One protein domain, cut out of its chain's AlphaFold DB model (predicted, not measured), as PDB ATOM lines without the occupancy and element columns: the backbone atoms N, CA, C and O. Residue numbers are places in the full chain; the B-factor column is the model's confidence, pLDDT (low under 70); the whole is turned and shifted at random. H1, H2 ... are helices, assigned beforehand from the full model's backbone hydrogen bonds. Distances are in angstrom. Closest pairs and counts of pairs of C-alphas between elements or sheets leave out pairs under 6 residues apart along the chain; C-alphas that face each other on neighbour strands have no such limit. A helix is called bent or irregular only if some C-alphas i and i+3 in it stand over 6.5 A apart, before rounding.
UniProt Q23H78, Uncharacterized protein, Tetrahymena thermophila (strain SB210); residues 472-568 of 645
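Overview. This is residues 472 to 568 of the 645 residues of an uncharacterized protein of Tetrahymena thermophila (strain SB210) (UniProt Q23H78). One long helix, H1, makes most of the length; near its far end H3 crosses its last part, residues 507 to 517, and the short H2 packs on H3 alone, the three making a small body at one end, while residues 472 to 499 of H1 and 560 to 568 of H3 stick out. The printed part has 97 residues with three named helices, H1, H2, H3 in that order, and no named strand: all helix. It is extended, a rod of 77 by 35 by 19 A, with a radius of gyration of the C-alphas of 22.4 A.

Arrangement. H1, residues 472 to 517, has a kink of 29 degrees near residue 511; it is neither bent nor irregular, but only just: C-alphas 508 and 511 are 6.4 A apart. With residues 507 to 517 alone it touches residues 545 to 556 of H3, residues 545 to 568, at a steep tilt of 44 degrees, the same way; the closest C-alphas, of Phe 514 and Leu 552, are 6.8 A apart. H2, residues 522 to 528, is apart from H1 and forms a helical hairpin with H3, which it only just touches, with 3 pairs of C-alphas within 8 A, the closest those of Tyr 524 and Ile 551 at 7.0 A. Every O i to N i+4 pair is within hydrogen-bond range in H3, 40 of 42 in H1 and 1 of 3 in H2, where 2 of 4 O i to N i+3 pairs are.

Along the chain. H1 begins at C-alpha 472 (119.030, 136.189, 191.979) and is 66.1 A long; H2 is 10.4 A long; H3 is 34.3 A long and ends at C-alpha 568 (145.325, 187.944, 138.201).

Size, cuts and confidence. The C-alphas of Val 472 and Asn 568, the two farthest apart, are 79.1 A apart. The printed part has no cut; the link from H2 to H3, residues 529 to 544, is long. The mean pLDDT of the printed part is 76.0, and among the residues under 70 are 520 to 539.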
ATOM      1  N   VAL A 472     118.366 137.042 192.977       61.12
ATOM      2  CA  VAL A 472     119.030 136.189 191.979       61.12
ATOM      3  C   VAL A 472     118.718 136.687 190.570       61.12
ATOM      4  O   VAL A 472     119.632 136.780 189.753       61.12
ATOM      5  N   GLN A 473     117.485 137.142 190.324       64.12
ATOM      6  CA  GLN A 473     117.119 137.828 189.077       64.12
ATOM      7  C   GLN A 473     117.929 139.111 188.871       64.12
ATOM      8  O   GLN A 473     118.559 139.275 187.832       64.12
ATOM      9  N   LYS A 474     118.047 139.960 189.902       69.81
ATOM     10  CA  LYS A 474     118.924 141.142 189.837       69.81
ATOM     11  C   LYS A 474     120.384 140.779 189.575       69.81
ATOM     12  O   LYS A 474     121.071 141.506 188.869       69.81
ATOM     13  N   CYS A 475     120.879 139.672 190.128       65.12
ATOM     14  CA  CYS A 475     122.246 139.223 189.873       65.12
ATOM     15  C   CYS A 475     122.433 138.803 188.406       65.12
ATOM     16  O   CYS A 475     123.433 139.168 187.790       65.12
ATOM     17  N   PHE A 476     121.445 138.119 187.828       67.75
ATOM     18  CA  PHE A 476     121.424 137.763 186.411       67.75
ATOM     19  C   PHE A 476     121.344 139.001 185.501       67.75
ATOM     20  O   PHE A 476     122.100 139.114 184.536       67.75
ATOM     21  N   ASP A 477     120.512 139.982 185.851       74.12
ATOM     22  CA  ASP A 477     120.410 141.247 185.119       74.12
ATOM     23  C   ASP A 477     121.718 142.045 185.176       74.12
ATOM     24  O   ASP A 477     122.180 142.564 184.159       74.12
ATOM     25  N   ILE A 478     122.369 142.090 186.344       70.06
ATOM     26  CA  ILE A 478     123.685 142.720 186.513       70.06
ATOM     27  C   ILE A 478     124.743 141.985 185.683       70.06
ATOM     28  O   ILE A 478     125.552 142.633 185.022       70.06
ATOM     29  N   GLN A 479     124.736 140.648 185.658       68.62
ATOM     30  CA  GLN A 479     125.646 139.871 184.808       68.62
ATOM     31  C   GLN A 479     125.452 140.205 183.326       68.62
ATOM     32  O   GLN A 479     126.432 140.460 182.621       68.62
ATOM     33  N   LYS A 480     124.201 140.303 182.873       77.88
ATOM     34  CA  LYS A 480     123.866 140.691 181.499       77.88
ATOM     35  C   LYS A 480     124.317 142.120 181.180       77.88
ATOM     36  O   LYS A 480     124.869 142.370 180.110       77.88
ATOM     37  N   GLN A 481     124.150 143.059 182.114       76.94
ATOM     38  CA  GLN A 481     124.648 144.428 181.955       76.94
ATOM     39  C   GLN A 481     126.179 144.486 181.888       76.94
ATOM     40  O   GLN A 481     126.724 145.187 181.036       76.94
ATOM     41  N   ILE A 482     126.882 143.717 182.725       69.44
ATOM     42  CA  ILE A 482     128.346 143.603 182.681       69.44
ATOM     43  C   ILE A 482     128.800 143.077 181.317       69.44
ATOM     44  O   ILE A 482     129.777 143.578 180.761       69.44
ATOM     45  N   GLU A 483     128.094 142.099 180.756       81.25
ATOM     46  CA  GLU A 483     128.425 141.544 179.446       81.25
ATOM     47  C   GLU A 483     128.241 142.572 178.317       81.25
ATOM     48  O   GLU A 483     129.122 142.729 177.471       81.25
ATOM     49  N   ILE A 484     127.158 143.354 178.352       82.38
ATOM     50  CA  ILE A 484     126.927 144.453 177.402       82.38
ATOM     51  C   ILE A 484     128.027 145.519 177.518       82.38
ATOM     52  O   ILE A 484     128.548 145.986 176.503       82.38
ATOM     53  N   ILE A 485     128.414 145.894 178.741       74.62
ATOM     54  CA  ILE A 485     129.483 146.874 178.983       74.62
ATOM     55  C   ILE A 485     130.830 146.349 178.472       74.62
ATOM     56  O   ILE A 485     131.580 147.105 177.853       74.62
ATOM     57  N   LYS A 486     131.130 145.059 178.667       77.06
ATOM     58  CA  LYS A 486     132.346 144.428 178.131       77.06
ATOM     59  C   LYS A 486     132.393 144.488 176.605       77.06
ATOM     60  O   LYS A 486     133.417 144.895 176.066       77.06
ATOM     61  N   ARG A 487     131.289 144.167 175.921       78.69
ATOM     62  CA  ARG A 487     131.212 144.257 174.451       78.69
ATOM     63  C   ARG A 487     131.404 145.692 173.952       78.69
ATOM     64  O   ARG A 487     132.158 145.916 173.012       78.69
ATOM     65  N   LYS A 488     130.786 146.680 174.614       80.62
ATOM     66  CA  LYS A 488     130.982 148.103 174.275       80.62
ATOM     67  C   LYS A 488     132.433 148.548 174.457       80.62
ATOM     68  O   LYS A 488     132.965 149.217 173.579       80.62
ATOM     69  N   ARG A 489     133.084 148.139 175.552       75.69
ATOM     70  CA  ARG A 489     134.506 148.429 175.788       75.69
ATOM     71  C   ARG A 489     135.388 147.827 174.696       75.69
ATOM     72  O   ARG A 489     136.250 148.523 174.182       75.69
ATOM     73  N   GLN A 490     135.143 146.576 174.311       79.25
ATOM     74  CA  GLN A 490     135.892 145.927 173.230       79.25
ATOM     75  C   GLN A 490     135.732 146.665 171.895       79.25
ATOM     76  O   GLN A 490     136.723 146.872 171.203       79.25
ATOM     77  N   SER A 491     134.521 147.122 171.555       78.00
ATOM     78  CA  SER A 491     134.296 147.939 170.350       78.00
ATOM     79  C   SER A 491     135.109 149.235 170.383       78.00
ATOM     80  O   SER A 491     135.812 149.543 169.426       78.00
ATOM     81  N   GLN A 492     135.080 149.956 171.508       77.00
ATOM     82  CA  GLN A 492     135.833 151.204 171.680       77.00
ATOM     83  C   GLN A 492     137.351 150.986 171.652       77.00
ATOM     84  O   GLN A 492     138.077 151.797 171.091       77.00
ATOM     85  N   GLU A 493     137.847 149.882 172.217       80.56
ATOM     86  CA  GLU A 493     139.265 149.514 172.129       80.56
ATOM     87  C   GLU A 493     139.686 149.216 170.684       80.56
ATOM     88  O   GLU A 493     140.782 149.597 170.275       80.56
ATOM     89  N   MET A 494     138.828 148.563 169.897       83.81
ATOM     90  CA  MET A 494     139.095 148.302 168.479       83.81
ATOM     91  C   MET A 494     139.066 149.586 167.644       83.81
ATOM     92  O   MET A 494     139.962 149.794 166.826       83.81
ATOM     93  N   GLU A 495     138.095 150.470 167.880       81.44
ATOM     94  CA  GLU A 495     138.032 151.795 167.247       81.44
ATOM     95  C   GLU A 495     139.264 152.637 167.595       81.44
ATOM     96  O   GLU A 495     139.896 153.202 166.704       81.44
ATOM     97  N   HIS A 496     139.673 152.648 168.867       79.19
ATOM     98  CA  HIS A 496     140.884 153.331 169.313       79.19
ATOM     99  C   HIS A 496     142.132 152.783 168.614       79.19
ATOM    100  O   HIS A 496     142.952 153.557 168.129       79.19
ATOM    101  N   LYS A 497     142.280 151.456 168.500       82.38
ATOM    102  CA  LYS A 497     143.398 150.847 167.757       82.38
ATOM    103  C   LYS A 497     143.417 151.283 166.291       82.38
ATOM    104  O   LYS A 497     144.483 151.618 165.787       82.38
ATOM    105  N   CYS A 498     142.261 151.325 165.628       81.44
ATOM    106  CA  CYS A 498     142.169 151.793 164.243       81.44
ATOM    107  C   CYS A 498     142.556 153.275 164.114       81.44
ATOM    108  O   CYS A 498     143.336 153.631 163.234       81.44
ATOM    109  N   LEU A 499     142.071 154.133 165.018       80.69
ATOM    110  CA  LEU A 499     142.431 155.554 165.047       80.69
ATOM    111  C   LEU A 499     143.925 155.766 165.306       80.69
ATOM    112  O   LEU A 499     144.538 156.609 164.658       80.69
ATOM    113  N   MET A 500     144.538 154.972 166.184       82.38
ATOM    114  CA  MET A 500     145.982 155.029 166.434       82.38
ATOM    115  C   MET A 500     146.804 154.665 165.197       82.38
ATOM    116  O   MET A 500     147.820 155.303 164.932       82.38
ATOM    117  N   LEU A 501     146.365 153.677 164.407       86.44
ATOM    118  CA  LEU A 501     147.011 153.365 163.127       86.44
ATOM    119  C   LEU A 501     146.947 154.561 162.170       86.44
ATOM    120  O   LEU A 501     147.955 154.895 161.550       86.44
ATOM    121  N   TYR A 502     145.803 155.247 162.107       85.69
ATOM    122  CA  TYR A 502     145.638 156.443 161.281       85.69
ATOM    123  C   TYR A 502     146.503 157.617 161.762       85.69
ATOM    124  O   TYR A 502     147.164 158.269 160.958       85.69
ATOM    125  N   ILE A 503     146.573 157.852 163.073       84.19
ATOM    126  CA  ILE A 503     147.453 158.869 163.668       84.19
ATOM    127  C   ILE A 503     148.920 158.569 163.350       84.19
ATOM    128  O   ILE A 503     149.658 159.470 162.960       84.19
ATOM    129  N   ASN A 504     149.348 157.310 163.452       83.75
ATOM    130  CA  ASN A 504     150.714 156.916 163.105       83.75
ATOM    131  C   ASN A 504     151.004 157.098 161.610       83.75
ATOM    132  O   ASN A 504     152.095 157.532 161.243       83.75
ATOM    133  N   GLN A 505     150.024 156.831 160.745       85.88
ATOM    134  CA  GLN A 505     150.142 157.123 159.320       85.88
ATOM    135  C   GLN A 505     150.271 158.633 159.060       85.88
ATOM    136  O   GLN A 505     151.130 159.047 158.284       85.88
ATOM    137  N   LEU A 506     149.486 159.468 159.750       83.81
ATOM    138  CA  LEU A 506     149.599 160.927 159.669       83.81
ATOM    139  C   LEU A 506     150.957 161.433 160.166       83.81
ATOM    140  O   LEU A 506     151.559 162.272 159.500       83.81
ATOM    141  N   LYS A 507     151.482 160.890 161.274       83.12
ATOM    142  CA  LYS A 507     152.831 161.213 161.775       83.12
ATOM    143  C   LYS A 507     153.909 160.983 160.719       83.12
ATOM    144  O   LYS A 507     154.868 161.741 160.656       83.12
ATOM    145  N   MET A 508     153.745 159.965 159.875       82.75
ATOM    146  CA  MET A 508     154.669 159.688 158.777       82.75
ATOM    147  C   MET A 508     154.467 160.586 157.553       82.75
ATOM    148  O   MET A 508     155.438 160.916 156.879       82.75
ATOM    149  N   GLN A 509     153.228 160.973 157.242       83.56
ATOM    150  CA  GLN A 509     152.912 161.751 156.040       83.56
ATOM    151  C   GLN A 509     153.131 163.258 156.210       83.56
ATOM    152  O   GLN A 509     153.572 163.914 155.269       83.56
ATOM    153  N   ILE A 510     152.847 163.806 157.395       85.19
ATOM    154  CA  ILE A 510     152.972 165.242 157.682       85.19
ATOM    155  C   ILE A 510     154.368 165.777 157.351       85.19
ATOM    156  O   ILE A 510     154.422 166.768 156.629       85.19
ATOM    157  N   PRO A 511     155.476 165.135 157.763       82.00
ATOM    158  CA  PRO A 511     156.812 165.610 157.421       82.00
ATOM    159  C   PRO A 511     157.091 165.680 155.921       82.00
ATOM    160  O   PRO A 511     157.633 166.664 155.433       82.00
ATOM    161  N   VAL A 512     156.649 164.661 155.176       82.69
ATOM    162  CA  VAL A 512     156.838 164.579 153.721       82.69
ATOM    163  C   VAL A 512     156.111 165.724 153.015       82.69
ATOM    164  O   VAL A 512     156.587 166.249 152.012       82.69
ATOM    165  N   VAL A 513     154.938 166.108 153.523       82.31
ATOM    166  CA  VAL A 513     154.173 167.244 153.000       82.31
ATOM    167  C   VAL A 513     154.777 168.575 153.470       82.31
ATOM    168  O   VAL A 513     154.833 169.513 152.680       82.31
ATOM    169  N   PHE A 514     155.277 168.643 154.707       82.19
ATOM    170  CA  PHE A 514     155.951 169.816 155.279       82.19
ATOM    171  C   PHE A 514     157.158 170.244 154.436       82.19
ATOM    172  O   PHE A 514     157.253 171.409 154.046       82.19
ATOM    173  N   GLU A 515     158.008 169.281 154.073       81.62
ATOM    174  CA  GLU A 515     159.194 169.512 153.243       81.62
ATOM    175  C   GLU A 515     158.798 169.908 151.808       81.62
ATOM    176  O   GLU A 515     159.286 170.897 151.263       81.62
ATOM    177  N   LYS A 516     157.826 169.207 151.200       81.31
ATOM    178  CA  LYS A 516     157.373 169.483 149.820       81.31
ATOM    179  C   LYS A 516     156.735 170.860 149.628       81.31
ATOM    180  O   LYS A 516     156.831 171.421 148.540       81.31
ATOM    181  N   ILE A 517     156.047 171.378 150.642       79.94
ATOM    182  CA  ILE A 517     155.371 172.684 150.594       79.94
ATOM    183  C   ILE A 517     156.335 173.828 150.998       79.94
ATOM    184  O   ILE A 517     156.026 175.013 150.820       79.94
ATOM    185  N   GLY A 518     157.540 173.491 151.476       74.69
ATOM    186  CA  GLY A 518     158.555 174.456 151.894       74.69
ATOM    187  C   GLY A 518     158.199 175.143 153.211       74.69
ATOM    188  O   GLY A 518     158.407 176.348 153.359       74.69
ATOM    189  N   CYS A 519     157.616 174.392 154.150       72.12
ATOM    190  CA  CYS A 519     157.277 174.883 155.487       72.12
ATOM    191  C   CYS A 519     158.497 175.003 156.423       72.12
ATOM    192  O   CYS A 519     158.347 175.497 157.535       72.12
ATOM    193  N   ASP A 520     159.695 174.623 155.963       67.31
ATOM    194  CA  ASP A 520     160.964 174.724 156.707       67.31
ATOM    195  C   ASP A 520     161.526 176.162 156.775       67.31
ATOM    196  O   ASP A 520     162.635 176.391 157.257       67.31
ATOM    197  N   SER A 521     160.779 177.150 156.268       67.19
ATOM    198  CA  SER A 521     161.148 178.565 156.360       67.19
ATOM    199  C   SER A 521     161.085 179.054 157.809       67.19
ATOM    200  O   SER A 521     160.131 178.766 158.537       67.19
ATOM    201  N   GLU A 522     162.075 179.865 158.194       65.56
ATOM    202  CA  GLU A 522     162.316 180.331 159.567       65.56
ATOM    203  C   GLU A 522     161.071 180.976 160.217       65.56
ATOM    204  O   GLU A 522     160.861 180.854 161.426       65.56
ATOM    205  N   GLU A 523     160.209 181.606 159.410       66.44
ATOM    206  CA  GLU A 523     158.941 182.215 159.833       66.44
ATOM    207  C   GLU A 523     157.926 181.201 160.378       66.44
ATOM    208  O   GLU A 523     157.310 181.461 161.411       66.44
ATOM    209  N   TYR A 524     157.769 180.039 159.737       67.69
ATOM    210  CA  TYR A 524     156.770 179.040 160.131       67.69
ATOM    211  C   TYR A 524     157.268 178.157 161.286       67.69
ATOM    212  O   TYR A 524     156.480 177.783 162.154       67.69
ATOM    213  N   THR A 525     158.580 177.914 161.387       66.50
ATOM    214  CA  THR A 525     159.201 177.293 162.574       66.50
ATOM    215  C   THR A 525     159.082 178.162 163.825       66.50
ATOM    216  O   THR A 525     158.874 177.642 164.918       66.50
ATOM    217  N   ARG A 526     159.120 179.495 163.690       67.75
ATOM    218  CA  ARG A 526     158.942 180.416 164.825       67.75
ATOM    219  C   ARG A 526     157.502 180.408 165.367       67.75
ATOM    220  O   ARG A 526     157.290 180.713 166.539       67.75
ATOM    221  N   GLU A 527     156.522 180.022 164.545       68.69
ATOM    222  CA  GLU A 527     155.108 179.884 164.935       68.69
ATOM    223  C   GLU A 527     154.792 178.584 165.696       68.69
ATOM    224  O   GLU A 527     153.799 178.548 166.424       68.69
ATOM    225  N   LEU A 528     155.646 177.553 165.601       66.69
ATOM    226  CA  LEU A 528     155.571 176.341 166.440       66.69
ATOM    227  C   LEU A 528     156.008 176.610 167.894       66.69
ATOM    228  O   LEU A 528     155.580 175.904 168.806       66.69
ATOM    229  N   GLY A 529     156.785 177.675 168.124       62.78
ATOM    230  CA  GLY A 529     157.293 178.107 169.430       62.78
ATOM    231  C   GLY A 529     158.790 177.832 169.616       62.78
ATOM    232  O   GLY A 529     159.323 176.884 169.058       62.78
ATOM    233  N   GLU A 530     159.467 178.652 170.434       57.56
ATOM    234  CA  GLU A 530     160.932 178.608 170.669       57.56
ATOM    235  C   GLU A 530     161.452 177.284 171.270       57.56
ATOM    236  O   GLU A 530     162.660 177.059 171.297       57.56
ATOM    237  N   GLU A 531     160.566 176.407 171.754       54.03
ATOM    238  CA  GLU A 531     160.925 175.091 172.306       54.03
ATOM    239  C   GLU A 531     161.185 174.024 171.231       54.03
ATOM    240  O   GLU A 531     161.854 173.031 171.518       54.03
ATOM    241  N   TYR A 532     160.702 174.223 170.002       54.41
ATOM    242  CA  TYR A 532     160.923 173.299 168.892       54.41
ATOM    243  C   TYR A 532     162.066 173.849 168.039       54.41
ATOM    244  O   TYR A 532     161.949 174.902 167.418       54.41
ATOM    245  N   GLY A 533     163.217 173.177 168.092       57.12
ATOM    246  CA  GLY A 533     164.413 173.549 167.339       57.12
ATOM    247  C   GLY A 533     164.245 173.397 165.815       57.12
ATOM    248  O   GLY A 533     163.126 173.310 165.310       57.12
ATOM    249  N   PRO A 534     165.350 173.361 165.042       59.84
ATOM    250  CA  PRO A 534     165.278 173.112 163.602       59.84
ATOM    251  C   PRO A 534     164.522 171.804 163.320       59.84
ATOM    252  O   PRO A 534     164.768 170.800 163.987       59.84
ATOM    253  N   PHE A 535     163.597 171.855 162.353       61.03
ATOM    254  CA  PHE A 535     162.611 170.812 162.058       61.03
ATOM    255  C   PHE A 535     163.222 169.404 162.089       61.03
ATOM    256  O   PHE A 535     164.078 169.060 161.272       61.03
ATOM    257  N   ASN A 536     162.776 168.581 163.042       63.72
ATOM    258  CA  ASN A 536     163.191 167.193 163.157       63.72
ATOM    259  C   ASN A 536     161.965 166.280 163.156       63.72
ATOM    260  O   ASN A 536     161.033 166.430 163.945       63.72
ATOM    261  N   TYR A 537     162.013 165.265 162.297       59.81
ATOM    262  CA  TYR A 537     160.983 164.242 162.118       59.81
ATOM    263  C   TYR A 537     160.590 163.519 163.423       59.81
ATOM    264  O   TYR A 537     159.531 162.898 163.490       59.81
ATOM    265  N   LYS A 538     161.439 163.579 164.458       61.22
ATOM    266  CA  LYS A 538     161.217 162.953 165.769       61.22
ATOM    267  C   LYS A 538     160.378 163.782 166.748       61.22
ATOM    268  O   LYS A 538     159.944 163.216 167.743       61.22
ATOM    269  N   ASP A 539     160.102 165.054 166.457       67.81
ATOM    270  CA  ASP A 539     159.437 165.972 167.399       67.81
ATOM    271  C   ASP A 539     157.905 166.053 167.188       67.81
ATOM    272  O   ASP A 539     157.201 166.852 167.819       67.81
ATOM    273  N   ILE A 540     157.360 165.224 166.286       71.44
ATOM    274  CA  ILE A 540     155.928 165.188 165.959       71.44
ATOM    275  C   ILE A 540     155.206 164.178 166.855       71.44
ATOM    276  O   ILE A 540     155.014 163.005 166.519       71.44
ATOM    277  N   ASP A 541     154.749 164.683 167.995       74.06
ATOM    278  CA  ASP A 541     153.895 163.964 168.939       74.06
ATOM    279  C   ASP A 541     152.397 164.207 168.700       74.06
ATOM    280  O   ASP A 541     151.983 165.130 167.998       74.06
ATOM    281  N   GLU A 542     151.548 163.374 169.308       73.06
ATOM    282  CA  GLU A 542     150.081 163.393 169.128       73.06
ATOM    283  C   GLU A 542     149.437 164.719 169.539       73.06
ATOM    284  O   GLU A 542     148.442 165.135 168.948       73.06
ATOM    285  N   SER A 543     150.032 165.414 170.510       75.00
ATOM    286  CA  SER A 543     149.626 166.763 170.914       75.00
ATOM    287  C   SER A 543     149.955 167.824 169.865       75.00
ATOM    288  O   SER A 543     149.283 168.854 169.802       75.00
ATOM    289  N   ASN A 544     150.970 167.570 169.039       75.00
ATOM    290  CA  ASN A 544     151.584 168.564 168.167       75.00
ATOM    291  C   ASN A 544     151.130 168.410 166.710       75.00
ATOM    292  O   ASN A 544     151.131 169.392 165.973       75.00
ATOM    293  N   ILE A 545     150.647 167.226 166.302       82.38
ATOM    294  CA  ILE A 545     150.097 166.951 164.957       82.38
ATOM    295  C   ILE A 545     149.106 168.028 164.496       82.38
ATOM    296  O   ILE A 545     149.158 168.468 163.350       82.38
ATOM    297  N   ILE A 546     148.216 168.482 165.383       82.12
ATOM    298  CA  ILE A 546     147.203 169.496 165.051       82.12
ATOM    299  C   ILE A 546     147.852 170.850 164.735       82.12
ATOM    300  O   ILE A 546     147.399 171.553 163.836       82.12
ATOM    301  N   GLN A 547     148.923 171.213 165.444       81.06
ATOM    302  CA  GLN A 547     149.650 172.463 165.210       81.06
ATOM    303  C   GLN A 547     150.414 172.413 163.883       81.06
ATOM    304  O   GLN A 547     150.332 173.357 163.101       81.06
ATOM    305  N   TYR A 548     151.054 171.280 163.571       82.56
ATOM    306  CA  TYR A 548     151.675 171.062 162.262       82.56
ATOM    307  C   TYR A 548     150.640 171.119 161.122       82.56
ATOM    308  O   TYR A 548     150.872 171.779 160.111       82.56
ATOM    309  N   LEU A 549     149.457 170.515 161.282       83.69
ATOM    310  CA  LEU A 549     148.387 170.601 160.280       83.69
ATOM    311  C   LEU A 549     147.857 172.033 160.087       83.69
ATOM    312  O   LEU A 549     147.592 172.425 158.955       83.69
ATOM    313  N   ALA A 550     147.751 172.831 161.153       84.31
ATOM    314  CA  ALA A 550     147.324 174.230 161.055       84.31
ATOM    315  C   ALA A 550     148.333 175.099 160.280       84.31
ATOM    316  O   ALA A 550     147.944 175.981 159.512       84.31
ATOM    317  N   ILE A 551     149.630 174.838 160.448       83.44
ATOM    318  CA  ILE A 551     150.690 175.535 159.707       83.44
ATOM    319  C   ILE A 551     150.706 175.095 158.246       83.44
ATOM    320  O   ILE A 551     150.816 175.944 157.362       83.44
ATOM    321  N   LEU A 552     150.521 173.797 157.980       83.81
ATOM    322  CA  LEU A 552     150.321 173.293 156.622       83.81
ATOM    323  C   LEU A 552     149.139 173.987 155.951       83.81
ATOM    324  O   LEU A 552     149.292 174.517 154.856       83.81
ATOM    325  N   GLU A 553     147.980 174.047 156.606       86.56
ATOM    326  CA  GLU A 553     146.793 174.724 156.077       86.56
ATOM    327  C   GLU A 553     147.084 176.197 155.761       86.56
ATOM    328  O   GLU A 553     146.801 176.667 154.656       86.56
ATOM    329  N   LYS A 554     147.713 176.915 156.697       85.69
ATOM    330  CA  LYS A 554     148.098 178.317 156.513       85.69
ATOM    331  C   LYS A 554     149.029 178.496 155.315       85.69
ATOM    332  O   LYS A 554     148.737 179.305 154.439       85.69
ATOM    333  N   ARG A 555     150.096 177.700 155.221       85.12
ATOM    334  CA  ARG A 555     151.053 177.779 154.112       85.12
ATOM    335  C   ARG A 555     150.411 177.433 152.772       85.12
ATOM    336  O   ARG A 555     150.684 178.090 151.769       85.12
ATOM    337  N   THR A 556     149.542 176.427 152.746       85.44
ATOM    338  CA  THR A 556     148.829 176.033 151.523       85.44
ATOM    339  C   THR A 556     147.901 177.160 151.059       85.44
ATOM    340  O   THR A 556     147.860 177.475 149.871       85.44
ATOM    341  N   ASN A 557     147.223 177.837 151.992       88.75
ATOM    342  CA  ASN A 557     146.411 179.019 151.699       88.75
ATOM    343  C   ASN A 557     147.250 180.201 151.190       88.75
ATOM    344  O   ASN A 557     146.828 180.872 150.247       88.75
ATOM    345  N   ASP A 558     148.439 180.436 151.752       85.62
ATOM    346  CA  ASP A 558     149.366 181.471 151.276       85.62
ATOM    347  C   ASP A 558     149.819 181.189 149.833       85.62
ATOM    348  O   ASP A 558     149.801 182.083 148.985       85.62
ATOM    349  N   LEU A 559     150.156 179.933 149.516       85.19
ATOM    350  CA  LEU A 559     150.518 179.515 148.157       85.19
ATOM    351  C   LEU A 559     149.354 179.664 147.172       85.19
ATOM    352  O   LEU A 559     149.561 180.135 146.054       85.19
ATOM    353  N   LEU A 560     148.125 179.333 147.580       87.06
ATOM    354  CA  LEU A 560     146.927 179.547 146.762       87.06
ATOM    355  C   LEU A 560     146.663 181.037 146.511       87.06
ATOM    356  O   LEU A 560     146.276 181.424 145.407       87.06
ATOM    357  N   GLN A 561     146.880 181.896 147.509       87.06
ATOM    358  CA  GLN A 561     146.760 183.346 147.336       87.06
ATOM    359  C   GLN A 561     147.844 183.893 146.408       87.06
ATOM    360  O   GLN A 561     147.522 184.676 145.513       87.06
ATOM    361  N   LEU A 562     149.092 183.446 146.560       83.19
ATOM    362  CA  LEU A 562     150.198 183.803 145.668       83.19
ATOM    363  C   LEU A 562     149.926 183.356 144.228       83.19
ATOM    364  O   LEU A 562     150.115 184.136 143.297       83.19
ATOM    365  N   GLN A 563     149.409 182.142 144.039       81.31
ATOM    366  CA  GLN A 563     149.010 181.637 142.729       81.31
ATOM    367  C   GLN A 563     147.880 182.485 142.129       81.31
ATOM    368  O   GLN A 563     147.990 182.928 140.989       81.31
ATOM    369  N   ASN A 564     146.823 182.784 142.889       81.12
ATOM    370  CA  ASN A 564     145.717 183.628 142.424       81.12
ATOM    371  C   ASN A 564     146.168 185.056 142.083       81.12
ATOM    372  O   ASN A 564     145.702 185.636 141.103       81.12
ATOM    373  N   GLN A 565     147.090 185.628 142.856       79.06
ATOM    374  CA  GLN A 565     147.693 186.928 142.562       79.06
ATOM    375  C   GLN A 565     148.553 186.871 141.294       79.06
ATOM    376  O   GLN A 565     148.429 187.753 140.449       79.06
ATOM    377  N   ALA A 566     149.349 185.818 141.100       72.88
ATOM    378  CA  ALA A 566     150.116 185.608 139.872       72.88
ATOM    379  C   ALA A 566     149.203 185.447 138.640       72.88
ATOM    380  O   ALA A 566     149.451 186.064 137.605       72.88
ATOM    381  N   PHE A 567     148.097 184.706 138.762       72.88
ATOM    382  CA  PHE A 567     147.093 184.558 137.701       72.88
ATOM    383  C   PHE A 567     146.351 185.865 137.384       72.88
ATOM    384  O   PHE A 567     146.096 186.164 136.217       72.88
ATOM    385  N   ASN A 568     146.012 186.665 138.397       66.75
ATOM    386  CA  ASN A 568     145.325 187.944 138.201       66.75
ATOM    387  C   ASN A 568     146.262 189.030 137.649       66.75
ATOM    388  O   ASN A 568     145.853 189.802 136.782       66.75
TER     389      ASN A 568